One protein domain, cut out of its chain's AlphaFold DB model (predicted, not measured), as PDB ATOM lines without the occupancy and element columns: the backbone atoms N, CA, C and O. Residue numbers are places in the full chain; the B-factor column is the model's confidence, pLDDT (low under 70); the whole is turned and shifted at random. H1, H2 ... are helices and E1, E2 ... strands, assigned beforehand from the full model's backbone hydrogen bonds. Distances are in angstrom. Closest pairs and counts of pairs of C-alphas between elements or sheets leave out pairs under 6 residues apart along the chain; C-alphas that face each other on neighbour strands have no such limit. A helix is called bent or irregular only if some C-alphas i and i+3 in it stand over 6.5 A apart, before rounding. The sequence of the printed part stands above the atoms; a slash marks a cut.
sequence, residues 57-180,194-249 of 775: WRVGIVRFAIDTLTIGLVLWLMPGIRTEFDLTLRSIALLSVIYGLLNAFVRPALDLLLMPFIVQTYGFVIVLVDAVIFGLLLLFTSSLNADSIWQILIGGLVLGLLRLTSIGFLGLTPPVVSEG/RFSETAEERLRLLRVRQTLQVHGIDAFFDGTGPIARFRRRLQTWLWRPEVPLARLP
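This is residues 57 to 180 and 194 to 249 of the 775 residues of a protein of Acidobacteria bacterium (UniProt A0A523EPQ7). H4, the helical hairpin of H2 and H3, and the long helix H5 make three sides of a triangle, with H1 running beside H4 and crossing H2. The short ribbon E1-E2 lies at one end of the domain, and H6 packs across the end of H4 at the other. The printed part has 180 residues, with six named helices and two named strands in the order H1 E1 H2 H3 E2 H4 H5 H6; the sheet, E1 - E2, is antiparallel and the class is mostly helix. It is compact, with a radius of gyration of the C-alphas of 17.8 A, and spans 53 by 43 by 27 A.

Look first at E1, residues 81 to 83, and E2, residues 144 to 146, where N 82 and O 145 are 2.9 A apart, within hydrogen-bond range, as are N 145 and O 82 at 3.0 A. Next comes H3, residues 125 to 140, whose C-alpha of Leu 138 is 5.4 A from that of Leu 144 in E2. The hub is H4, residues 149 to 170; with residues 152 to 160 alone it touches H3, closest C-alphas Ala 131 and Gly 156 at 3.8 A, about perpendicular at 72 degrees, but only just. H2, residues 89 to 120, forms a hairpin with H3, opposite ways at a tilt of 36 degrees, only just steep; their closest C-alphas, Ile 118 and Val 125, are 5.2 A apart. H2 and H4 are apart. H1, residues 57 to 77, touches H2 about perpendicular at 88 degrees, closest C-alphas Thr 68 and Ser 96 at 5.1 A. H1 also touches H4 at a steep tilt of 39 degrees, opposite ways, closest C-alphas Val 74 and Leu 159 at 6.4 A. H5, residues 197 to 221, touches H2 at Arg 202 and Leu 112, the closest C-alphas, 6.3 A apart, and H4 at Ile 217 and Gly 168, 5.6 A. H6, residues 226 to 239, touches H4, closest C-alphas Arg 231 and Leu 170 at 5.4 A, about perpendicular at 83 degrees. Every O i to N i+4 pair is within hydrogen-bond range in H1, H3, H4, H5 and H6, and 23 of 28 in H2.

Find C-alpha 57 at (174.689, 175.048, 174.110); from there H1 runs 29.8 A. H2 measures 40.0 A and is irregular, with C-alphas 113 and 116 7.9 A apart and a kink of 64 degrees near residue 114. H3 is 22.7 A long, H4 31.0 A and H5 36.4 A. H6 ends at C-alpha 239, (172.244, 184.947, 173.258).

The C-alphas farthest apart, Asp 147 and Gly 180, are 54.3 A apart. Residues 181 to 193 are not printed, and C-alphas 180 and 194 stand 33.3 A apart across this cut, which falls in the link from H4 to H5. The links printed whole are tight. Mean pLDDT of the printed part is 78.8; 22 residues are under 70, among them 177 to 180 and 194 to 201.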
ATOM      1  N   TRP A  57     174.623 176.031 173.022       82.19
ATOM      2  CA  TRP A  57     174.689 175.048 174.110       82.19
ATOM      3  C   TRP A  57     174.194 175.601 175.457       82.19
ATOM      4  O   TRP A  57     173.634 174.848 176.249       82.19
ATOM      5  N   ARG A  58     174.324 176.915 175.706       84.00
ATOM      6  CA  ARG A  58     173.825 177.564 176.932       84.00
ATOM      7  C   ARG A  58     172.310 177.487 177.023       84.00
ATOM      8  O   ARG A  58     171.774 177.145 178.071       84.00
ATOM      9  N   VAL A  59     171.636 177.761 175.907       83.56
ATOM     10  CA  VAL A  59     170.180 177.614 175.795       83.56
ATOM     11  C   VAL A  59     169.795 176.153 176.001       83.56
ATOM     12  O   VAL A  59     168.834 175.886 176.713       83.56
ATOM     13  N   GLY A  60     170.573 175.211 175.457       82.75
ATOM     14  CA  GLY A  60     170.379 173.774 175.680       82.75
ATOM     15  C   GLY A  60     170.424 173.379 177.160       82.75
ATOM     16  O   GLY A  60     169.501 172.728 177.641       82.75
ATOM     17  N   ILE A  61     171.443 173.827 177.900       85.88
ATOM     18  CA  ILE A  61     171.590 173.526 179.335       85.88
ATOM     19  C   ILE A  61     170.463 174.148 180.158       85.88
ATOM     20  O   ILE A  61     169.864 173.467 180.986       85.88
ATOM     21  N   VAL A  62     170.155 175.429 179.936       85.81
ATOM     22  CA  VAL A  62     169.089 176.097 180.693       85.81
ATOM     23  C   VAL A  62     167.734 175.462 180.385       85.81
ATOM     24  O   VAL A  62     166.957 175.220 181.303       85.81
ATOM     25  N   ARG A  63     167.471 175.114 179.121       85.56
ATOM     26  CA  ARG A  63     166.253 174.401 178.722       85.56
ATOM     27  C   ARG A  63     166.141 173.035 179.394       85.56
ATOM     28  O   ARG A  63     165.081 172.733 179.921       85.56
ATOM     29  N   PHE A  64     167.227 172.265 179.445       87.62
ATOM     30  CA  PHE A  64     167.253 170.991 180.160       87.62
ATOM     31  C   PHE A  64     166.931 171.164 181.651       87.62
ATOM     32  O   PHE A  64     166.048 170.486 182.162       87.62
ATOM     33  N   ALA A  65     167.572 172.123 182.328       87.38
ATOM     34  CA  ALA A  65     167.316 172.397 183.743       87.38
ATOM     35  C   ALA A  65     165.852 172.796 184.018       87.38
ATOM     36  O   ALA A  65     165.272 172.376 185.018       87.38
ATOM     37  N   ILE A  66     165.241 173.577 183.121       86.06
ATOM     38  CA  ILE A  66     163.824 173.955 183.208       86.06
ATOM     39  C   ILE A  66     162.922 172.756 182.980       86.06
ATOM     40  O   ILE A  66     161.965 172.591 183.728       86.06
ATOM     41  N   ASP A  67     163.195 171.941 181.963       85.94
ATOM     42  CA  ASP A  67     162.401 170.746 181.686       85.94
ATOM     43  C   ASP A  67     162.457 169.800 182.906       85.94
ATOM     44  O   ASP A  67     161.417 169.309 183.340       85.94
ATOM     45  N   THR A  68     163.621 169.665 183.560       88.62
ATOM     46  CA  THR A  68     163.780 168.933 184.833       88.62
ATOM     47  C   THR A  68     162.970 169.519 185.973       88.62
ATOM     48  O   THR A  68     162.253 168.783 186.651       88.62
ATOM     49  N   LEU A  69     163.027 170.833 186.175       87.19
ATOM     50  CA  LEU A  69     162.248 171.485 187.223       87.19
ATOM     51  C   LEU A  69     160.742 171.399 186.943       87.19
ATOM     52  O   LEU A  69     159.961 171.168 187.858       87.19
ATOM     53  N   THR A  70     160.341 171.531 185.680       86.25
ATOM     54  CA  THR A  70     158.943 171.468 185.245       86.25
ATOM     55  C   THR A  70     158.376 170.072 185.456       86.25
ATOM     56  O   THR A  70     157.311 169.942 186.049       86.25
ATOM     57  N   ILE A  71     159.088 169.025 185.030       87.38
ATOM     58  CA  ILE A  71     158.658 167.636 185.237       87.38
ATOM     59  C   ILE A  71     158.605 167.315 186.729       87.38
ATOM     60  O   ILE A  71     157.603 166.777 187.187       87.38
ATOM     61  N   GLY A  72     159.630 167.693 187.500       85.44
ATOM     62  CA  GLY A  72     159.628 167.499 188.951       85.44
ATOM     63  C   GLY A  72     158.443 168.191 189.631       85.44
ATOM     64  O   GLY A  72     157.774 167.585 190.463       85.44
ATOM     65  N   LEU A  73     158.133 169.428 189.229       84.25
ATOM     66  CA  LEU A  73     156.998 170.180 189.759       84.25
ATOM     67  C   LEU A  73     155.653 169.563 189.354       84.25
ATOM     68  O   LEU A  73     154.754 169.505 190.181       84.25
ATOM     69  N   VAL A  74     155.511 169.081 188.116       84.94
ATOM     70  CA  VAL A  74     154.298 168.384 187.655       84.94
ATOM     71  C   VAL A  74     154.092 167.098 188.450       84.94
ATOM     72  O   VAL A  74     153.002 166.890 188.967       84.94
ATOM     73  N   LEU A  75     155.131 166.276 188.614       84.25
ATOM     74  CA  LEU A  75     155.053 165.048 189.412       84.25
ATOM     75  C   LEU A  75     154.721 165.340 190.883       84.25
ATOM     76  O   LEU A  75     153.967 164.596 191.494       84.25
ATOM     77  N   TRP A  76     155.224 166.447 191.436       82.25
ATOM     78  CA  TRP A  76     154.902 166.873 192.800       82.25
ATOM     79  C   TRP A  76     153.471 167.419 192.945       82.25
ATOM     80  O   TRP A  76     152.791 167.121 193.923       82.25
ATOM     81  N   LEU A  77     152.995 168.203 191.974       79.69
ATOM     82  CA  LEU A  77     151.647 168.784 191.967       79.69
ATOM     83  C   LEU A  77     150.549 167.757 191.657       79.69
ATOM     84  O   LEU A  77     149.374 168.040 191.894       79.69
ATOM     85  N   MET A  78     150.902 166.600 191.092       81.75
ATOM     86  CA  MET A  78     149.952 165.592 190.627       81.75
ATOM     87  C   MET A  78     150.005 164.319 191.482       81.75
ATOM     88  O   MET A  78     150.654 163.351 191.092       81.75
ATOM     89  N   PRO A  79     149.257 164.261 192.602       66.38
ATOM     90  CA  PRO A  79     149.312 163.148 193.558       66.38
ATOM     91  C   PRO A  79     148.829 161.795 193.009       66.38
ATOM     92  O   PRO A  79     148.966 160.783 193.683       66.38
ATOM     93  N   GLY A  80     148.258 161.765 191.805       69.00
ATOM     94  CA  GLY A  80     147.780 160.542 191.160       69.00
ATOM     95  C   GLY A  80     148.752 159.898 190.168       69.00
ATOM     96  O   GLY A  80     148.390 158.947 189.486       69.00
ATOM     97  N   ILE A  81     149.973 160.426 190.040       77.31
ATOM     98  CA  ILE A  81     151.020 159.795 189.233       77.31
ATOM     99  C   ILE A  81     151.896 158.971 190.169       77.31
ATOM    100  O   ILE A  81     152.657 159.522 190.966       77.31
ATOM    101  N   ARG A  82     151.794 157.644 190.075       76.06
ATOM    102  CA  ARG A  82     152.604 156.723 190.876       76.06
ATOM    103  C   ARG A  82     153.975 156.562 190.236       76.06
ATOM    104  O   ARG A  82     154.086 156.313 189.035       76.06
ATOM    105  N   THR A  83     155.016 156.685 191.051       76.06
ATOM    106  CA  THR A  83     156.404 156.471 190.639       76.06
ATOM    107  C   THR A  83     156.928 155.185 191.264       76.06
ATOM    108  O   THR A  83     156.905 155.040 192.483       76.06
ATOM    109  N   GLU A  84     157.435 154.260 190.451       70.50
ATOM    110  CA  GLU A  84     158.030 152.999 190.938       70.50
ATOM    111  C   GLU A  84     159.447 153.179 191.523       70.50
ATOM    112  O   GLU A  84     160.083 152.225 191.963       70.50
ATOM    113  N   PHE A  85     159.960 154.409 191.511       71.19
ATOM    114  CA  PHE A  85     161.289 154.787 191.971       71.19
ATOM    115  C   PHE A  85     161.207 156.010 192.884       71.19
ATOM    116  O   PHE A  85     160.315 156.849 192.739       71.19
ATOM    117  N   ASP A  86     162.193 156.158 193.768       70.38
ATOM    118  CA  ASP A  86     162.356 157.381 194.548       70.38
ATOM    119  C   ASP A  86     162.593 158.570 193.612       70.38
ATOM    120  O   ASP A  86     163.471 158.512 192.741       70.38
ATOM    121  N   LEU A  87     161.847 159.662 193.819       73.50
ATOM    122  CA  LEU A  87     161.967 160.951 193.119       73.50
ATOM    123  C   LEU A  87     163.324 161.625 193.405       73.50
ATOM    124  O   LEU A  87     163.431 162.689 194.011       73.50
ATOM    125  N   THR A  88     164.397 160.978 192.968       81.06
ATOM    126  CA  THR A  88     165.762 161.466 193.036       81.06
ATOM    127  C   THR A  88     166.027 162.397 191.861       81.06
ATOM    128  O   THR A  88     165.469 162.267 190.773       81.06
ATOM    129  N   LEU A  89     166.956 163.336 192.041       81.56
ATOM    130  CA  LEU A  89     167.317 164.279 190.981       81.56
ATOM    131  C   LEU A  89     167.767 163.570 189.685       81.56
ATOM    132  O   LEU A  89     167.539 164.074 188.589       81.56
ATOM    133  N   ARG A  90     168.377 162.382 189.804       83.50
ATOM    134  CA  ARG A  90     168.851 161.583 188.665       83.50
ATOM    135  C   ARG A  90     167.706 161.024 187.822       83.50
ATOM    136  O   ARG A  90     167.799 161.065 186.597       83.50
ATOM    137  N   SER A  91     166.645 160.523 188.449       82.19
ATOM    138  CA  SER A  91     165.504 159.970 187.719       82.19
ATOM    139  C   SER A  91     164.718 161.071 187.007       82.19
ATOM    140  O   SER A  91     164.424 160.938 185.822       82.19
ATOM    141  N   ILE A  92     164.501 162.220 187.656       84.69
ATOM    142  CA  ILE A  92     163.852 163.385 187.027       84.69
ATOM    143  C   ILE A  92     164.697 163.923 185.859       84.69
ATOM    144  O   ILE A  92     164.164 164.251 184.796       84.69
ATOM    145  N   ALA A  93     166.025 163.961 186.006       85.69
ATOM    146  CA  ALA A  93     166.928 164.345 184.923       85.69
ATOM    147  C   ALA A  93     166.809 163.402 183.709       85.69
ATOM    148  O   ALA A  93     166.742 163.877 182.576       85.69
ATOM    149  N   LEU A  94     166.711 162.085 183.924       86.38
ATOM    150  CA  LEU A  94     166.505 161.113 182.845       86.38
ATOM    151  C   LEU A  94     165.154 161.317 182.138       86.38
ATOM    152  O   LEU A  94     165.113 161.372 180.908       86.38
ATOM    153  N   LEU A  95     164.072 161.516 182.899       88.12
ATOM    154  CA  LEU A  95     162.751 161.852 182.346       88.12
ATOM    155  C   LEU A  95     162.804 163.117 181.481       88.12
ATOM    156  O   LEU A  95     162.161 163.191 180.437       88.12
ATOM    157  N   SER A  96     163.619 164.094 181.878       88.44
ATOM    158  CA  SER A  96     163.806 165.347 181.137       88.44
ATOM    159  C   SER A  96     164.502 165.146 179.801       88.44
ATOM    160  O   SER A  96     164.148 165.808 178.829       88.44
ATOM    161  N   VAL A  97     165.465 164.220 179.724       89.19
ATOM    162  CA  VAL A  97     166.099 163.853 178.448       89.19
ATOM    163  C   VAL A  97     165.054 163.263 177.501       89.19
ATOM    164  O   VAL A  97     164.950 163.700 176.356       89.19
ATOM    165  N   ILE A  98     164.242 162.319 177.987       88.38
ATOM    166  CA  ILE A  98     163.196 161.658 177.190       88.38
ATOM    167  C   ILE A  98     162.144 162.674 176.740       88.38
ATOM    168  O   ILE A  98     161.824 162.759 175.554       88.38
ATOM    169  N   TYR A  99     161.658 163.508 177.657       90.12
ATOM    170  CA  TYR A  99     160.729 164.589 177.345       90.12
ATOM    171  C   TYR A  99     161.308 165.573 176.318       90.12
ATOM    172  O   TYR A  99     160.617 165.965 175.374       90.12
ATOM    173  N   GLY A 100     162.588 165.933 176.453       85.94
ATOM    174  CA  GLY A 100     163.312 166.767 175.499       85.94
ATOM    175  C   GLY A 100     163.336 166.161 174.094       85.94
ATOM    176  O   GLY A 100     163.065 166.873 173.124       85.94
ATOM    177  N   LEU A 101     163.573 164.850 173.981       86.88
ATOM    178  CA  LEU A 101     163.525 164.111 172.713       86.88
ATOM    179  C   LEU A 101     162.108 164.081 172.122       86.88
ATOM    180  O   LEU A 101     161.927 164.417 170.950       86.88
ATOM    181  N   LEU A 102     161.084 163.769 172.923       87.88
ATOM    182  CA  LEU A 102     159.685 163.791 172.472       87.88
ATOM    183  C   LEU A 102     159.284 165.183 171.959       87.88
ATOM    184  O   LEU A 102     158.676 165.318 170.898       87.88
ATOM    185  N   ASN A 103     159.683 166.243 172.660       85.31
ATOM    186  CA  ASN A 103     159.443 167.616 172.224       85.31
ATOM    187  C   ASN A 103     160.235 168.017 170.973       85.31
ATOM    188  O   ASN A 103     159.794 168.912 170.253       85.31
ATOM    189  N   ALA A 104     161.405 167.425 170.736       83.06
ATOM    190  CA  ALA A 104     162.226 167.720 169.567       83.06
ATOM    191  C   ALA A 104     161.711 167.013 168.304       83.06
ATOM    192  O   ALA A 104     161.746 167.609 167.231       83.06
ATOM    193  N   PHE A 105     161.204 165.783 168.431       83.00
ATOM    194  CA  PHE A 105     160.843 164.941 167.284       83.00
ATOM    195  C   PHE A 105     159.334 164.738 167.107       83.00
ATOM    196  O   PHE A 105     158.829 164.830 165.990       83.00
ATOM    197  N   VAL A 106     158.590 164.500 168.189       83.88
ATOM    198  CA  VAL A 106     157.155 164.166 168.120       83.88
ATOM    199  C   VAL A 106     156.293 165.421 168.067       83.88
ATOM    200  O   VAL A 106     155.369 165.501 167.256       83.88
ATOM    201  N   ARG A 107     156.598 166.433 168.890       84.88
ATOM    202  CA  ARG A 107     155.809 167.673 168.920       84.88
ATOM    203  C   ARG A 107     155.688 168.342 167.546       84.88
ATOM    204  O   ARG A 107     154.557 168.652 167.183       84.88
ATOM    205  N   PRO A 108     156.771 168.550 166.766       82.31
ATOM    206  CA  PRO A 108     156.644 169.191 165.459       82.31
ATOM    207  C   PRO A 108     155.716 168.422 164.513       82.31
ATOM    208  O   PRO A 108     154.938 169.040 163.791       82.31
ATOM    209  N   ALA A 109     155.736 167.085 164.561       80.06
ATOM    210  CA  ALA A 109     154.836 166.247 163.771       80.06
ATOM    211  C   ALA A 109     153.368 166.402 164.210       80.06
ATOM    212  O   ALA A 109     152.487 166.548 163.361       80.06
ATOM    213  N   LEU A 110     153.100 166.438 165.521       81.25
ATOM    214  CA  LEU A 110     151.755 166.672 166.063       81.25
ATOM    215  C   LEU A 110     151.235 168.076 165.737       81.25
ATOM    216  O   LEU A 110     150.095 168.212 165.294       81.25
ATOM    217  N   ASP A 111     152.063 169.109 165.904       79.62
ATOM    218  CA  ASP A 111     151.716 170.493 165.566       79.62
ATOM    219  C   ASP A 111     151.415 170.638 164.061       79.62
ATOM    220  O   ASP A 111     150.459 171.321 163.690       79.62
ATOM    221  N   LEU A 112     152.173 169.959 163.188       79.06
ATOM    222  CA  LEU A 112     151.939 169.934 161.738       79.06
ATOM    223  C   LEU A 112     150.641 169.196 161.367       79.06
ATOM    224  O   LEU A 112     149.883 169.645 160.498       79.06
ATOM    225  N   LEU A 113     150.371 168.062 162.018       78.00
ATOM    226  CA  LEU A 113     149.182 167.246 161.781       78.00
ATOM    227  C   LEU A 113     147.909 167.976 162.229       78.00
ATOM    228  O   LEU A 113     146.944 168.057 161.463       78.00
ATOM    229  N   LEU A 114     147.932 168.527 163.446       78.50
ATOM    230  CA  LEU A 114     146.785 169.139 164.116       78.50
ATOM    231  C   LEU A 114     146.630 170.637 163.830       78.50
ATOM    232  O   LEU A 114     145.673 171.249 164.303       78.50
ATOM    233  N   MET A 115     147.510 171.225 163.019       77.12
ATOM    234  CA  MET A 115     147.519 172.655 162.700       77.12
ATOM    235  C   MET A 115     146.135 173.234 162.324       77.12
ATOM    236  O   MET A 115     145.718 174.224 162.932       77.12
ATOM    237  N   PRO A 116     145.351 172.617 161.414       68.50
ATOM    238  CA  PRO A 116     144.025 173.134 161.065       68.50
ATOM    239  C   PRO A 116     143.098 173.279 162.281       68.50
ATOM    240  O   PRO A 116     142.348 174.249 162.382       68.50
ATOM    241  N   PHE A 117     143.188 172.344 163.229       73.19
ATOM    242  CA  PHE A 117     142.414 172.373 164.466       73.19
ATOM    243  C   PHE A 117     142.970 173.400 165.454       73.19
ATOM    244  O   PHE A 117     142.196 174.084 166.121       73.19
ATOM    245  N   ILE A 118     144.294 173.569 165.517       70.00
ATOM    246  CA  ILE A 118     144.943 174.594 166.343       70.00
ATOM    247  C   ILE A 118     144.445 175.990 165.949       70.00
ATOM    248  O   ILE A 118     144.025 176.739 166.825       70.00
ATOM    249  N   VAL A 119     144.392 176.325 164.655       66.19
ATOM    250  CA  VAL A 119     143.862 177.628 164.200       66.19
ATOM    251  C   VAL A 119     142.376 177.772 164.521       66.19
ATOM    252  O   VAL A 119     141.956 178.780 165.081       66.19
ATOM    253  N   GLN A 120     141.564 176.758 164.212       64.94
ATOM    254  CA  GLN A 120     140.111 176.832 164.414       64.94
ATOM    255  C   GLN A 120     139.703 176.961 165.884       64.94
ATOM    256  O   GLN A 120     138.656 177.544 166.182       64.94
ATOM    257  N   THR A 121     140.517 176.416 166.785       71.88
ATOM    258  CA  THR A 121     140.281 176.423 168.231       71.88
ATOM    259  C   THR A 121     141.063 177.512 168.966       71.88
ATOM    260  O   THR A 121     141.094 177.494 170.193       71.88
ATOM    261  N   TYR A 122     141.697 178.450 168.247       67.50
ATOM    262  CA  TYR A 122     142.547 179.502 168.828       67.50
ATOM    263  C   TYR A 122     143.628 178.953 169.773       67.50
ATOM    264  O   TYR A 122     143.967 179.554 170.787       67.50
ATOM    265  N   GLY A 123     144.171 177.782 169.444       71.19
ATOM    266  CA  GLY A 123     145.217 177.138 170.224       71.19
ATOM    267  C   GLY A 123     144.727 176.213 171.334       71.19
ATOM    268  O   GLY A 123     145.568 175.578 171.958       71.19
ATOM    269  N   PHE A 124     143.421 176.036 171.559       73.19
ATOM    270  CA  PHE A 124     142.938 175.102 172.590       73.19
ATOM    271  C   PHE A 124     143.435 173.663 172.363       73.19
ATOM    272  O   PHE A 124     143.801 172.965 173.305       73.19
ATOM    273  N   VAL A 125     143.554 173.234 171.102       80.12
ATOM    274  CA  VAL A 125     144.100 171.911 170.731       80.12
ATOM    275  C   VAL A 125     145.568 171.726 171.144       80.12
ATOM    276  O   VAL A 125     146.029 170.593 171.247       80.12
ATOM    277  N   ILE A 126     146.305 172.796 171.456       79.69
ATOM    278  CA  ILE A 126     147.671 172.693 171.994       79.69
ATOM    279  C   ILE A 126     147.669 171.932 173.325       79.69
ATOM    280  O   ILE A 126     148.565 171.127 173.553       79.69
ATOM    281  N   VAL A 127     146.624 172.090 174.145       78.44
ATOM    282  CA  VAL A 127     146.470 171.337 175.400       78.44
ATOM    283  C   VAL A 127     146.419 169.831 175.133       78.44
ATOM    284  O   VAL A 127     147.025 169.047 175.858       78.44
ATOM    285  N   LEU A 128     145.755 169.419 174.049       80.12
ATOM    286  CA  LEU A 128     145.714 168.017 173.636       80.12
ATOM    287  C   LEU A 128     147.091 167.533 173.163       80.12
ATOM    288  O   LEU A 128     147.490 166.424 173.501       80.12
ATOM    289  N   VAL A 129     147.837 168.359 172.420       84.19
ATOM    290  CA  VAL A 129     149.222 168.044 172.023       84.19
ATOM    291  C   VAL A 129     150.102 167.841 173.257       84.19
ATOM    292  O   VAL A 129     150.861 166.875 173.318       84.19
ATOM    293  N   ASP A 130     149.981 168.723 174.249       88.25
ATOM    294  CA  ASP A 130     150.741 168.642 175.496       88.25
ATOM    295  C   ASP A 130     150.388 167.376 176.289       88.25
ATOM    296  O   ASP A 130     151.289 166.684 176.764       88.25
ATOM    297  N   ALA A 131     149.102 167.018 176.353       86.12
ATOM    298  CA  ALA A 131     148.638 165.781 176.973       86.12
ATOM    299  C   ALA A 131     149.125 164.522 176.245       86.12
ATOM    300  O   ALA A 131     149.533 163.567 176.896       86.12
ATOM    301  N   VAL A 132     149.145 164.515 174.907       86.81
ATOM    302  CA  VAL A 132     149.683 163.386 174.129       86.81
ATOM    303  C   VAL A 132     151.179 163.219 174.387       86.81
ATOM    304  O   VAL A 132     151.638 162.104 174.608       86.81
ATOM    305  N   ILE A 133     151.949 164.310 174.405       88.56
ATOM    306  CA  ILE A 133     153.390 164.251 174.691       88.56
ATOM    307  C   ILE A 133     153.642 163.767 176.118       88.56
ATOM    308  O   ILE A 133     154.543 162.960 176.335       88.56
ATOM    309  N   PHE A 134     152.848 164.234 177.079       88.88
ATOM    310  CA  PHE A 134     152.948 163.777 178.458       88.88
ATOM    311  C   PHE A 134     152.563 162.300 178.603       88.88
ATOM    312  O   PHE A 134     153.284 161.540 179.236       88.88
ATOM    313  N   GLY A 135     151.497 161.854 177.937       85.44
ATOM    314  CA  GLY A 135     151.123 160.441 177.885       85.44
ATOM    315  C   GLY A 135     152.206 159.569 177.248       85.44
ATOM    316  O   GLY A 135     152.512 158.501 177.763       85.44
ATOM    317  N   LEU A 136     152.854 160.041 176.177       86.12
ATOM    318  CA  LEU A 136     154.000 159.350 175.580       86.12
ATOM    319  C   LEU A 136     155.188 159.279 176.537       86.12
ATOM    320  O   LEU A 136     155.844 158.245 176.583       86.12
ATOM    321  N   LEU A 137     155.456 160.334 177.312       88.12
ATOM    322  CA  LEU A 137     156.490 160.293 178.345       88.12
ATOM    323  C   LEU A 137     156.216 159.145 179.326       88.12
ATOM    324  O   LEU A 137     157.104 158.323 179.516       88.12
ATOM    325  N   LEU A 138     154.985 159.042 179.845       84.94
ATOM    326  CA  LEU A 138     154.569 157.950 180.737       84.94
ATOM    327  C   LEU A 138     154.712 156.571 180.071       84.94
ATOM    328  O   LEU A 138     155.201 155.639 180.691       84.94
ATOM    329  N   LEU A 139     154.351 156.440 178.790       82.81
ATOM    330  CA  LEU A 139     154.477 155.175 178.055       82.81
ATOM    331  C   LEU A 139     155.935 154.752 177.818       82.81
ATOM    332  O   LEU A 139     156.252 153.568 177.899       82.81
ATOM    333  N   PHE A 140     156.826 155.698 177.506       80.62
ATOM    334  CA  PHE A 140     158.248 155.414 177.281       80.62
ATOM    335  C   PHE A 140     159.008 155.140 178.577       80.62
ATOM    336  O   PHE A 140     160.062 154.504 178.551       80.62
ATOM    337  N   THR A 141     158.490 155.613 179.706       77.06
ATOM    338  CA  THR A 141     159.065 155.376 181.025       77.06
ATOM    339  C   THR A 141     158.111 154.469 181.780       77.06
ATOM    340  O   THR A 141     157.271 154.957 182.526       77.06
ATOM    341  N   SER A 142     158.256 153.152 181.605       65.88
ATOM    342  CA  SER A 142     157.421 152.123 182.256       65.88
ATOM    343  C   SER A 142     157.306 152.265 183.780       65.88
ATOM    344  O   SER A 142     156.478 151.618 184.398       65.88
ATOM    345  N   SER A 143     158.141 153.114 184.373       67.62
ATOM    346  CA  SER A 143     158.225 153.429 185.793       67.62
ATOM    347  C   SER A 143     157.306 154.568 186.272       67.62
ATOM    348  O   SER A 143     157.342 154.909 187.456       67.62
ATOM    349  N   LEU A 144     156.535 155.203 185.379       78.12
ATOM    350  CA  LEU A 144     155.510 156.192 185.723       78.12
ATOM    351  C   LEU A 144     154.138 155.668 185.305       78.12
ATOM    352  O   LEU A 144     153.923 155.382 184.129       78.12
ATOM    353  N   ASN A 145     153.194 155.610 186.243       78.88
ATOM    354  CA  ASN A 145     151.830 155.190 185.947       78.88
ATOM    355  C   ASN A 145     150.829 156.269 186.365       78.88
ATOM    356  O   ASN A 145     150.938 156.842 187.449       78.88
ATOM    357  N   ALA A 146     149.877 156.566 185.485       80.44
ATOM    358  CA  ALA A 146     148.784 157.481 185.780       80.44
ATOM    359  C   ALA A 146     147.546 156.657 186.127       80.44
ATOM    360  O   ALA A 146     147.091 155.855 185.313       80.44
ATOM    361  N   ASP A 147     146.970 156.900 187.300       76.62
ATOM    362  CA  ASP A 147     145.747 156.229 187.743       76.62
ATOM    363  C   ASP A 147     144.543 156.557 186.830       76.62
ATOM    364  O   ASP A 147     143.545 155.836 186.824       76.62
ATOM    365  N   SER A 148     144.592 157.652 186.053       78.38
ATOM    366  CA  SER A 148     143.531 158.000 185.097       78.38
ATOM    367  C   SER A 148     143.986 158.858 183.911       78.38
ATOM    368  O   SER A 148     144.942 159.631 183.984       78.38
ATOM    369  N   ILE A 149     143.203 158.827 182.825       76.94
ATOM    370  CA  ILE A 149     143.395 159.703 181.655       76.94
ATOM    371  C   ILE A 149     143.303 161.200 182.004       76.94
ATOM    372  O   ILE A 149     143.938 162.032 181.357       76.94
ATOM    373  N   TRP A 150     142.559 161.560 183.055       75.75
ATOM    374  CA  TRP A 150     142.447 162.944 183.521       75.75
ATOM    375  C   TRP A 150     143.766 163.480 184.056       75.75
ATOM    376  O   TRP A 150     144.083 164.644 183.831       75.75
ATOM    377  N   GLN A 151     144.566 162.635 184.702       80.12
ATOM    378  CA  GLN A 151     145.890 163.036 185.167       80.12
ATOM    379  C   GLN A 151     146.842 163.273 183.995       80.12
ATOM    380  O   GLN A 151     147.670 164.173 184.060       80.12
ATOM    381  N   ILE A 152     146.672 162.542 182.890       81.12
ATOM    382  CA  ILE A 152     147.427 162.783 181.657       81.12
ATOM    383  C   ILE A 152     147.022 164.124 181.031       81.12
ATOM    384  O   ILE A 152     147.883 164.913 180.644       81.12
ATOM    385  N   LEU A 153     145.719 164.415 180.959       77.94
ATOM    386  CA  LEU A 153     145.202 165.674 180.408       77.94
ATOM    387  C   LEU A 153     145.603 166.890 181.254       77.94
ATOM    388  O   LEU A 153     146.125 167.867 180.720       77.94
ATOM    389  N   ILE A 154     145.381 166.827 182.570       80.25
ATOM    390  CA  ILE A 154     145.735 167.896 183.511       80.25
ATOM    391  C   ILE A 154     147.257 168.037 183.590       80.25
ATOM    392  O   ILE A 154     147.758 169.156 183.543       80.25
ATOM    393  N   GLY A 155     147.998 166.927 183.631       81.69
ATOM    394  CA  GLY A 155     149.460 166.931 183.619       81.69
ATOM    395  C   GLY A 155     150.016 167.564 182.361       81.69
ATOM    396  O   GLY A 155     150.859 168.450 182.459       81.69
ATOM    397  N   GLY A 156     149.467 167.217 181.196       84.81
ATOM    398  CA  GLY A 156     149.760 167.882 179.931       84.81
ATOM    399  C   GLY A 156     149.490 169.385 179.971       84.81
ATOM    400  O   GLY A 156     150.369 170.167 179.619       84.81
ATOM    401  N   LEU A 157     148.316 169.808 180.451       81.88
ATOM    402  CA  LEU A 157     147.950 171.224 180.571       81.88
ATOM    403  C   LEU A 157     148.906 172.000 181.488       81.88
ATOM    404  O   LEU A 157     149.411 173.056 181.103       81.88
ATOM    405  N   VAL A 158     149.159 171.487 182.695       82.19
ATOM    406  CA  VAL A 158     150.044 172.115 183.688       82.19
ATOM    407  C   VAL A 158     151.463 172.197 183.138       82.19
ATOM    408  O   VAL A 158     152.085 173.256 183.184       82.19
ATOM    409  N   LEU A 159     151.955 171.112 182.546       85.12
ATOM    410  CA  LEU A 159     153.271 171.046 181.924       85.12
ATOM    411  C   LEU A 159     153.397 172.016 180.739       85.12
ATOM    412  O   LEU A 159     154.410 172.704 180.614       85.12
ATOM    413  N   GLY A 160     152.362 172.136 179.906       83.38
ATOM    414  CA  GLY A 160     152.281 173.112 178.818       83.38
ATOM    415  C   GLY A 160     152.332 174.559 179.314       83.38
ATOM    416  O   GLY A 160     153.113 175.368 178.803       83.38
ATOM    417  N   LEU A 161     151.561 174.876 180.359       80.88
ATOM    418  CA  LEU A 161     151.515 176.205 180.972       80.88
ATOM    419  C   LEU A 161     152.843 176.575 181.646       80.88
ATOM    420  O   LEU A 161     153.368 177.671 181.424       80.88
ATOM    421  N   LEU A 162     153.418 175.663 182.433       82.06
ATOM    422  CA  LEU A 162     154.722 175.843 183.078       82.06
ATOM    423  C   LEU A 162     155.830 176.027 182.045       82.06
ATOM    424  O   LEU A 162     156.686 176.897 182.196       82.06
ATOM    425  N   ARG A 163     155.787 175.271 180.947       84.38
ATOM    426  CA  ARG A 163     156.734 175.432 179.845       84.38
ATOM    427  C   ARG A 163     156.588 176.794 179.169       84.38
ATOM    428  O   ARG A 163     157.594 177.473 178.966       84.38
ATOM    429  N   LEU A 164     155.367 177.211 178.827       79.81
ATOM    430  CA  LEU A 164     155.109 178.504 178.181       79.81
ATOM    431  C   LEU A 164     155.593 179.671 179.053       79.81
ATOM    432  O   LEU A 164     156.301 180.559 178.573       79.81
ATOM    433  N   THR A 165     155.246 179.638 180.339       78.00
ATOM    434  CA  THR A 165     155.642 180.661 181.314       78.00
ATOM    435  C   THR A 165     157.148 180.664 181.557       78.00
ATOM    436  O   THR A 165     157.745 181.737 181.557       78.00
ATOM    437  N   SER A 166     157.793 179.498 181.662       81.00
ATOM    438  CA  SER A 166     159.246 179.393 181.854       81.00
ATOM    439  C   SER A 166     160.034 179.887 180.642       81.00
ATOM    440  O   SER A 166     160.998 180.635 180.801       81.00
ATOM    441  N   ILE A 167     159.608 179.533 179.422       79.38
ATOM    442  CA  ILE A 167     160.214 180.034 178.175       79.38
ATOM    443  C   ILE A 167     160.127 181.561 178.120       79.38
ATOM    444  O   ILE A 167     161.119 182.220 177.790       79.38
ATOM    445  N   GLY A 168     158.960 182.116 178.459       78.75
ATOM    446  CA  GLY A 168     158.739 183.555 178.478       78.75
ATOM    447  C   GLY A 168     159.557 184.267 179.545       78.75
ATOM    448  O   GLY A 168     160.325 185.169 179.218       78.75
ATOM    449  N   PHE A 169     159.475 183.818 180.793       81.50
ATOM    450  CA  PHE A 169     160.164 184.414 181.935       81.50
ATOM    451  C   PHE A 169     161.693 184.382 181.797       81.50
ATOM    452  O   PHE A 169     162.362 185.374 182.082       81.50
ATOM    453  N   LEU A 170     162.253 183.264 181.321       83.25
ATOM    454  CA  LEU A 170     163.704 183.062 181.223       83.25
ATOM    455  C   LEU A 170     164.296 183.567 179.902       83.25
ATOM    456  O   LEU A 170     165.512 183.554 179.726       83.25
ATOM    457  N   GLY A 171     163.454 184.025 178.971       78.75
ATOM    458  CA  GLY A 171     163.911 184.557 177.691       78.75
ATOM    459  C   GLY A 171     164.678 183.517 176.869       78.75
ATOM    460  O   GLY A 171     165.709 183.810 176.266       78.75
ATOM    461  N   LEU A 172     164.173 182.282 176.849       80.44
ATOM    462  CA  LEU A 172     164.736 181.209 176.025       80.44
ATOM    463  C   LEU A 172     164.463 181.397 174.532       80.44
ATOM    464  O   LEU A 172     164.993 180.650 173.715       80.44
ATOM    465  N   THR A 173     163.621 182.360 174.170       78.19
ATOM    466  CA  THR A 173     163.451 182.813 172.795       78.19
ATOM    467  C   THR A 173     164.566 183.800 172.432       78.19
ATOM    468  O   THR A 173     164.961 184.604 173.284       78.19
ATOM    469  N   PRO A 174     165.082 183.764 171.188       73.75
ATOM    470  CA  PRO A 174     166.026 184.772 170.715       73.75
ATOM    471  C   PRO A 174     165.408 186.167 170.878       73.75
ATOM    472  O   PRO A 174     164.248 186.326 170.494       73.75
ATOM    473  N   PRO A 175     166.119 187.163 171.431       74.19
ATOM    474  CA  PRO A 175     165.565 188.500 171.609       74.19
ATOM    475  C   PRO A 175     165.307 189.179 170.259       74.19
ATOM    476  O   PRO A 175     166.038 188.950 169.295       74.19
ATOM    477  N   VAL A 176     164.278 190.025 170.199       72.81
ATOM    478  CA  VAL A 176     164.030 190.916 169.057       72.81
ATOM    479  C   VAL A 176     164.914 192.158 169.212       72.81
ATOM    480  O   VAL A 176     164.898 192.795 170.265       72.81
ATOM    481  N   VAL A 177     165.694 192.494 168.185       68.88
ATOM    482  CA  VAL A 177     166.626 193.636 168.170       68.88
ATOM    483  C   VAL A 177     166.212 194.586 167.041       68.88
ATOM    484  O   VAL A 177     165.781 194.120 165.989       68.88
ATOM    485  N   SER A 178     166.298 195.904 167.254       61.09
ATOM    486  CA  SER A 178     166.130 196.897 166.181       61.09
ATOM    487  C   SER A 178     167.263 196.749 165.152       61.09
ATOM    488  O   SER A 178     168.395 196.513 165.561       61.09
ATOM    489  N   GLU A 179     166.949 196.837 163.854       57.78
ATOM    490  CA  GLU A 179     167.814 196.531 162.691       57.78
ATOM    491  C   GLU A 179     169.302 196.937 162.798       57.78
ATOM    492  O   GLU A 179     169.649 197.941 163.414       57.78
ATOM    493  N   GLY A 180     170.177 196.153 162.142       49.44
ATOM    494  CA  GLY A 180     171.620 196.425 161.989       49.44
ATOM    495  C   GLY A 180     172.571 195.544 162.813       49.44
ATOM    496  O   GLY A 180     173.784 195.681 162.701       49.44
ATOM    497  N   ARG A 194     160.673 168.444 148.202       33.66
ATOM    498  CA  ARG A 194     159.431 168.952 147.601       33.66
ATOM    499  C   ARG A 194     158.270 168.266 148.314       33.66
ATOM    500  O   ARG A 194     158.013 167.084 148.091       33.66
ATOM    501  N   PHE A 195     157.617 168.984 149.215       45.97
ATOM    502  CA  PHE A 195     156.391 168.519 149.844       45.97
ATOM    503  C   PHE A 195     155.189 168.836 148.934       45.97
ATOM    504  O   PHE A 195     155.295 169.647 148.020       45.97
ATOM    505  N   SER A 196     154.035 168.194 149.145       53.97
ATOM    506  CA  SER A 196     152.794 168.604 148.467       53.97
ATOM    507  C   SER A 196     152.441 170.058 148.824       53.97
ATOM    508  O   SER A 196     152.775 170.506 149.922       53.97
ATOM    509  N   GLU A 197     151.701 170.780 147.972       56.53
ATOM    510  CA  GLU A 197     151.268 172.173 148.240       56.53
ATOM    511  C   GLU A 197     150.625 172.343 149.635       56.53
ATOM    512  O   GLU A 197     150.822 173.333 150.336       56.53
ATOM    513  N   THR A 198     149.899 171.321 150.093       63.38
ATOM    514  CA  THR A 198     149.273 171.259 151.421       63.38
ATOM    515  C   THR A 198     150.257 171.207 152.590       63.38
ATOM    516  O   THR A 198     149.901 171.592 153.703       63.38
ATOM    517  N   ALA A 199     151.467 170.701 152.384       65.69
ATOM    518  CA  ALA A 199     152.496 170.610 153.410       65.69
ATOM    519  C   ALA A 199     153.360 171.878 153.461       65.69
ATOM    520  O   ALA A 199     153.664 172.330 154.563       65.69
ATOM    521  N   GLU A 200     153.645 172.524 152.325       67.00
ATOM    522  CA  GLU A 200     154.249 173.868 152.301       67.00
ATOM    523  C   GLU A 200     153.361 174.897 153.013       67.00
ATOM    524  O   GLU A 200     153.838 175.642 153.872       67.00
ATOM    525  N   GLU A 201     152.048 174.857 152.759       67.75
ATOM    526  CA  GLU A 201     151.071 175.704 153.450       67.75
ATOM    527  C   GLU A 201     151.111 175.485 154.974       67.75
ATOM    528  O   GLU A 201     151.134 176.440 155.754       67.75
ATOM    529  N   ARG A 202     151.153 174.224 155.426       72.75
ATOM    530  CA  ARG A 202     151.221 173.896 156.861       72.75
ATOM    531  C   ARG A 202     152.539 174.345 157.488       72.75
ATOM    532  O   ARG A 202     152.521 174.858 158.604       72.75
ATOM    533  N   LEU A 203     153.662 174.192 156.787       78.12
ATOM    534  CA  LEU A 203     154.969 174.675 157.242       78.12
ATOM    535  C   LEU A 203     154.986 176.203 157.359       78.12
ATOM    536  O   LEU A 203     155.477 176.745 158.354       78.12
ATOM    537  N   ARG A 204     154.396 176.907 156.388       83.19
ATOM    538  CA  ARG A 204     154.250 178.363 156.431       83.19
ATOM    539  C   ARG A 204     153.382 178.803 157.604       83.19
ATOM    540  O   ARG A 204     153.769 179.696 158.353       83.19
ATOM    541  N   LEU A 205     152.253 178.139 157.813       78.12
ATOM    542  CA  LEU A 205     151.334 178.433 158.907       78.12
ATOM    543  C   LEU A 205     151.960 178.153 160.289       78.12
ATOM    544  O   LEU A 205     151.753 178.928 161.226       78.12
ATOM    545  N   LEU A 206     152.790 177.110 160.420       78.62
ATOM    546  CA  LEU A 206     153.611 176.885 161.617       78.62
ATOM    547  C   LEU A 206     154.602 178.029 161.856       78.62
ATOM    548  O   LEU A 206     154.727 178.482 162.994       78.62
ATOM    549  N   ARG A 207     155.258 178.530 160.801       81.69
ATOM    550  CA  ARG A 207     156.176 179.677 160.895       81.69
ATOM    551  C   ARG A 207     155.449 180.934 161.371       81.69
ATOM    552  O   ARG A 207     155.892 181.547 162.334       81.69
ATOM    553  N   VAL A 208     154.302 181.258 160.770       83.44
ATOM    554  CA  VAL A 208     153.460 182.397 161.180       83.44
ATOM    555  C   VAL A 208     153.075 182.281 162.658       83.44
ATOM    556  O   VAL A 208     153.278 183.224 163.423       83.44
ATOM    557  N   ARG A 209     152.596 181.108 163.099       82.69
ATOM    558  CA  ARG A 209     152.273 180.854 164.514       82.69
ATOM    559  C   ARG A 209     153.485 181.053 165.422       82.69
ATOM    560  O   ARG A 209     153.350 181.677 166.471       82.69
ATOM    561  N   GLN A 210     154.642 180.507 165.055       81.44
ATOM    562  CA  GLN A 210     155.855 180.609 165.861       81.44
ATOM    563  C   GLN A 210     156.292 182.069 166.014       81.44
ATOM    564  O   GLN A 210     156.562 182.504 167.132       81.44
ATOM    565  N   THR A 211     156.299 182.839 164.926       82.81
ATOM    566  CA  THR A 211     156.632 184.267 164.955       82.81
ATOM    567  C   THR A 211     155.646 185.044 165.834       82.81
ATOM    568  O   THR A 211     156.076 185.756 166.743       82.81
ATOM    569  N   LEU A 212     154.333 184.837 165.665       83.00
ATOM    570  CA  LEU A 212     153.306 185.456 166.515       83.00
ATOM    571  C   LEU A 212     153.488 185.104 167.997       83.00
ATOM    572  O   LEU A 212     153.392 185.976 168.858       83.00
ATOM    573  N   GLN A 213     153.781 183.839 168.305       79.12
ATOM    574  CA  GLN A 213     153.986 183.385 169.676       79.12
ATOM    575  C   GLN A 213     155.205 184.056 170.311       79.12
ATOM    576  O   GLN A 213     155.125 184.501 171.453       79.12
ATOM    577  N   VAL A 214     156.328 184.144 169.594       79.56
ATOM    578  CA  VAL A 214     157.545 184.752 170.140       79.56
ATOM    579  C   VAL A 214     157.345 186.244 170.394       79.56
ATOM    580  O   VAL A 214     157.602 186.709 171.504       79.56
ATOM    581  N   HIS A 215     156.807 186.977 169.417       81.88
ATOM    582  CA  HIS A 215     156.509 188.402 169.584       81.88
ATOM    583  C   HIS A 215     155.458 188.650 170.674       81.88
ATOM    584  O   HIS A 215     155.587 189.605 171.437       81.88
ATOM    585  N   GLY A 216     154.463 187.769 170.811       80.25
ATOM    586  CA  GLY A 216     153.471 187.821 171.886       80.25
ATOM    587  C   GLY A 216     154.074 187.590 173.276       80.25
ATOM    588  O   GLY A 216     153.787 188.342 174.206       80.25
ATOM    589  N   ILE A 217     154.971 186.608 173.416       77.88
ATOM    590  CA  ILE A 217     155.713 186.352 174.662       77.88
ATOM    591  C   ILE A 217     156.561 187.567 175.031       77.88
ATOM    592  O   ILE A 217     156.491 188.047 176.162       77.88
ATOM    593  N   ASP A 218     157.323 188.107 174.080       76.44
ATOM    594  CA  ASP A 218     158.101 189.320 174.314       76.44
ATOM    595  C   ASP A 218     157.168 190.469 174.751       76.44
ATOM    596  O   ASP A 218     157.549 191.317 175.553       76.44
ATOM    597  N   ALA A 219     155.921 190.531 174.253       76.38
ATOM    598  CA  ALA A 219     154.988 191.645 174.506       76.38
ATOM    599  C   ALA A 219     154.492 191.614 175.941       76.38
ATOM    600  O   ALA A 219     154.413 192.650 176.599       76.38
ATOM    601  N   PHE A 220     154.249 190.405 176.427       78.81
ATOM    602  CA  PHE A 220     153.838 190.156 177.790       78.81
ATOM    603  C   PHE A 220     154.982 190.351 178.799       78.81
ATOM    604  O   PHE A 220     154.780 190.955 179.850       78.81
ATOM    605  N   PHE A 221     156.192 189.864 178.492       76.31
ATOM    606  CA  PHE A 221     157.289 189.800 179.467       76.31
ATOM    607  C   PHE A 221     158.292 190.972 179.422       76.31
ATOM    608  O   PHE A 221     158.961 191.206 180.429       76.31
ATOM    609  N   ASP A 222     158.385 191.757 178.338       70.75
ATOM    610  CA  ASP A 222     159.337 192.888 178.223       70.75
ATOM    611  C   ASP A 222     158.813 194.235 178.753       70.75
ATOM    612  O   ASP A 222     159.177 195.309 178.264       70.75
ATOM    613  N   GLY A 223     157.991 194.198 179.802       72.12
ATOM    614  CA  GLY A 223     157.531 195.397 180.506       72.12
ATOM    615  C   GLY A 223     158.644 196.184 181.228       72.12
ATOM    616  O   GLY A 223     159.850 196.002 181.033       72.12
ATOM    617  N   THR A 224     158.237 197.089 182.119       66.19
ATOM    618  CA  THR A 224     159.149 197.912 182.945       66.19
ATOM    619  C   THR A 224     159.524 197.260 184.281       66.19
ATOM    620  O   THR A 224     160.394 197.757 184.996       66.19
ATOM    621  N   GLY A 225     158.899 196.131 184.617       78.75
ATOM    622  CA  GLY A 225     159.050 195.470 185.909       78.75
ATOM    623  C   GLY A 225     160.408 194.785 186.151       78.75
ATOM    624  O   GLY A 225     161.239 194.640 185.246       78.75
ATOM    625  N   PRO A 226     160.647 194.309 187.389       78.06
ATOM    626  CA  PRO A 226     161.852 193.555 187.755       78.06
ATOM    627  C   PRO A 226     162.026 192.273 186.929       78.06
ATOM    628  O   PRO A 226     163.150 191.939 186.559       78.06
ATOM    629  N   ILE A 227     160.917 191.621 186.566       78.44
ATOM    630  CA  ILE A 227     160.886 190.422 185.717       78.44
ATOM    631  C   ILE A 227     161.532 190.698 184.356       78.44
ATOM    632  O   ILE A 227     162.434 189.978 183.941       78.44
ATOM    633  N   ALA A 228     161.149 191.793 183.701       80.12
ATOM    634  CA  ALA A 228     161.679 192.163 182.394       80.12
ATOM    635  C   ALA A 228     163.185 192.484 182.437       80.12
ATOM    636  O   ALA A 228     163.934 192.147 181.522       80.12
ATOM    637  N   ARG A 229     163.664 193.106 183.527       82.31
ATOM    638  CA  ARG A 229     165.103 193.362 183.731       82.31
ATOM    639  C   ARG A 229     165.892 192.069 183.923       82.31
ATOM    640  O   ARG A 229     166.972 191.931 183.352       82.31
ATOM    641  N   PHE A 230     165.363 191.140 184.718       84.38
ATOM    642  CA  PHE A 230     165.964 189.822 184.907       84.38
ATOM    643  C   PHE A 230     166.026 189.051 183.585       84.38
ATOM    644  O   PHE A 230     167.104 188.614 183.182       84.38
ATOM    645  N   ARG A 231     164.902 188.996 182.863       85.00
ATOM    646  CA  ARG A 231     164.792 188.379 181.541       85.00
ATOM    647  C   ARG A 231     165.824 188.922 180.557       85.00
ATOM    648  O   ARG A 231     166.580 188.139 179.994       85.00
ATOM    649  N   ARG A 232     165.930 190.248 180.395       84.44
ATOM    650  CA  ARG A 232     166.910 190.872 179.481       84.44
ATOM    651  C   ARG A 232     168.357 190.559 179.859       84.44
ATOM    652  O   ARG A 232     169.175 190.294 178.979       84.44
ATOM    653  N   ARG A 233     168.692 190.546 181.156       85.50
ATOM    654  CA  ARG A 233     170.031 190.136 181.624       85.50
ATOM    655  C   ARG A 233     170.326 188.688 181.250       85.50
ATOM    656  O   ARG A 233     171.402 188.401 180.728       85.50
ATOM    657  N   LEU A 234     169.360 187.798 181.472       86.06
ATOM    658  CA  LEU A 234     169.499 186.388 181.138       86.06
ATOM    659  C   LEU A 234     169.599 186.177 179.622       86.06
ATOM    660  O   LEU A 234     170.498 185.472 179.173       86.06
ATOM    661  N   GLN A 235     168.781 186.865 178.821       85.38
ATOM    662  CA  GLN A 235     168.871 186.860 177.358       85.38
ATOM    663  C   GLN A 235     170.220 187.369 176.855       85.38
ATOM    664  O   GLN A 235     170.791 186.772 175.949       85.38
ATOM    665  N   THR A 236     170.769 188.422 177.464       84.69
ATOM    666  CA  THR A 236     172.097 188.942 177.105       84.69
ATOM    667  C   THR A 236     173.183 187.893 177.363       84.69
ATOM    668  O   THR A 236     174.079 187.700 176.542       84.69
ATOM    669  N   TRP A 237     173.086 187.152 178.470       85.06
ATOM    670  CA  TRP A 237     174.016 186.068 178.791       85.06
ATOM    671  C   TRP A 237     173.843 184.832 177.890       85.06
ATOM    672  O   TRP A 237     174.841 184.233 177.467       85.06
ATOM    673  N   LEU A 238     172.593 184.467 177.586       84.50
ATOM    674  CA  LEU A 238     172.237 183.332 176.736       84.50
ATOM    675  C   LEU A 238     172.642 183.579 175.284       84.50
ATOM    676  O   LEU A 238     173.372 182.774 174.713       84.50
ATOM    677  N   TRP A 239     172.184 184.685 174.697       81.19
ATOM    678  CA  TRP A 239     172.244 184.947 173.258       81.19
ATOM    679  C   TRP A 239     173.418 185.820 172.828       81.19
ATOM    680  O   TRP A 239     173.789 185.761 171.662       81.19
ATOM    681  N   ARG A 240     174.030 186.580 173.749       80.62
ATOM    682  CA  ARG A 240     175.137 187.513 173.466       80.62
ATOM    683  C   ARG A 240     174.866 188.407 172.247       80.62
ATOM    684  O   ARG A 240     175.608 188.332 171.267       80.62
ATOM    685  N   PRO A 241     173.800 189.219 172.292       74.44
ATOM    686  CA  PRO A 241     173.509 190.136 171.207       74.44
ATOM    687  C   PRO A 241     174.633 191.158 171.048       74.44
ATOM    688  O   PRO A 241     175.231 191.591 172.031       74.44
ATOM    689  N   GLU A 242     174.922 191.512 169.797       69.06
ATOM    690  CA  GLU A 242     175.950 192.499 169.439       69.06
ATOM    691  C   GLU A 242     175.591 193.896 169.957       69.06
ATOM    692  O   GLU A 242     176.471 194.682 170.301       69.06
ATOM    693  N   VAL A 243     174.290 194.168 170.087       70.25
ATOM    694  CA  VAL A 243     173.747 195.413 170.628       70.25
ATOM    695  C   VAL A 243     173.069 195.144 171.978       70.25
ATOM    696  O   VAL A 243     172.380 194.127 172.131       70.25
ATOM    697  N   PRO A 244     173.235 196.033 172.978       74.06
ATOM    698  CA  PRO A 244     172.538 195.920 174.254       74.06
ATOM    699  C   PRO A 244     171.017 195.829 174.080       74.06
ATOM    700  O   PRO A 244     170.408 196.626 173.370       74.06
ATOM    701  N   LEU A 245     170.386 194.880 174.777       75.44
ATOM    702  CA  LEU A 245     168.934 194.702 174.719       75.44
ATOM    703  C   LEU A 245     168.215 195.862 175.414       75.44
ATOM    704  O   LEU A 245     168.197 195.954 176.646       75.44
ATOM    705  N   ALA A 246     167.587 196.721 174.614       73.31
ATOM    706  CA  ALA A 246     166.719 197.795 175.074       73.31
ATOM    707  C   ALA A 246     165.239 197.389 175.010       73.31
ATOM    708  O   ALA A 246     164.849 196.454 174.312       73.31
ATOM    709  N   ARG A 247     164.390 198.103 175.760       78.38
ATOM    710  CA  ARG A 247     162.937 197.969 175.615       78.38
ATOM    711  C   ARG A 247     162.536 198.571 174.273       78.38
ATOM    712  O   ARG A 247     162.765 199.755 174.051       78.38
ATOM    713  N   LEU A 248     161.875 197.775 173.444       80.88
ATOM    714  CA  LEU A 248     161.292 198.255 172.200       80.88
ATOM    715  C   LEU A 248     159.857 198.763 172.449       80.88
ATOM    716  O   LEU A 248     159.064 198.046 173.077       80.88
ATOM    717  N   PRO A 249     159.507 199.977 171.988       84.06
ATOM    718  CA  PRO A 249     158.130 200.472 171.998       84.06
ATOM    719  C   PRO A 249     157.173 199.545 171.224       84.06
ATOM    720  O   PRO A 249     157.600 198.920 170.251       84.06
TER     721      PRO A 249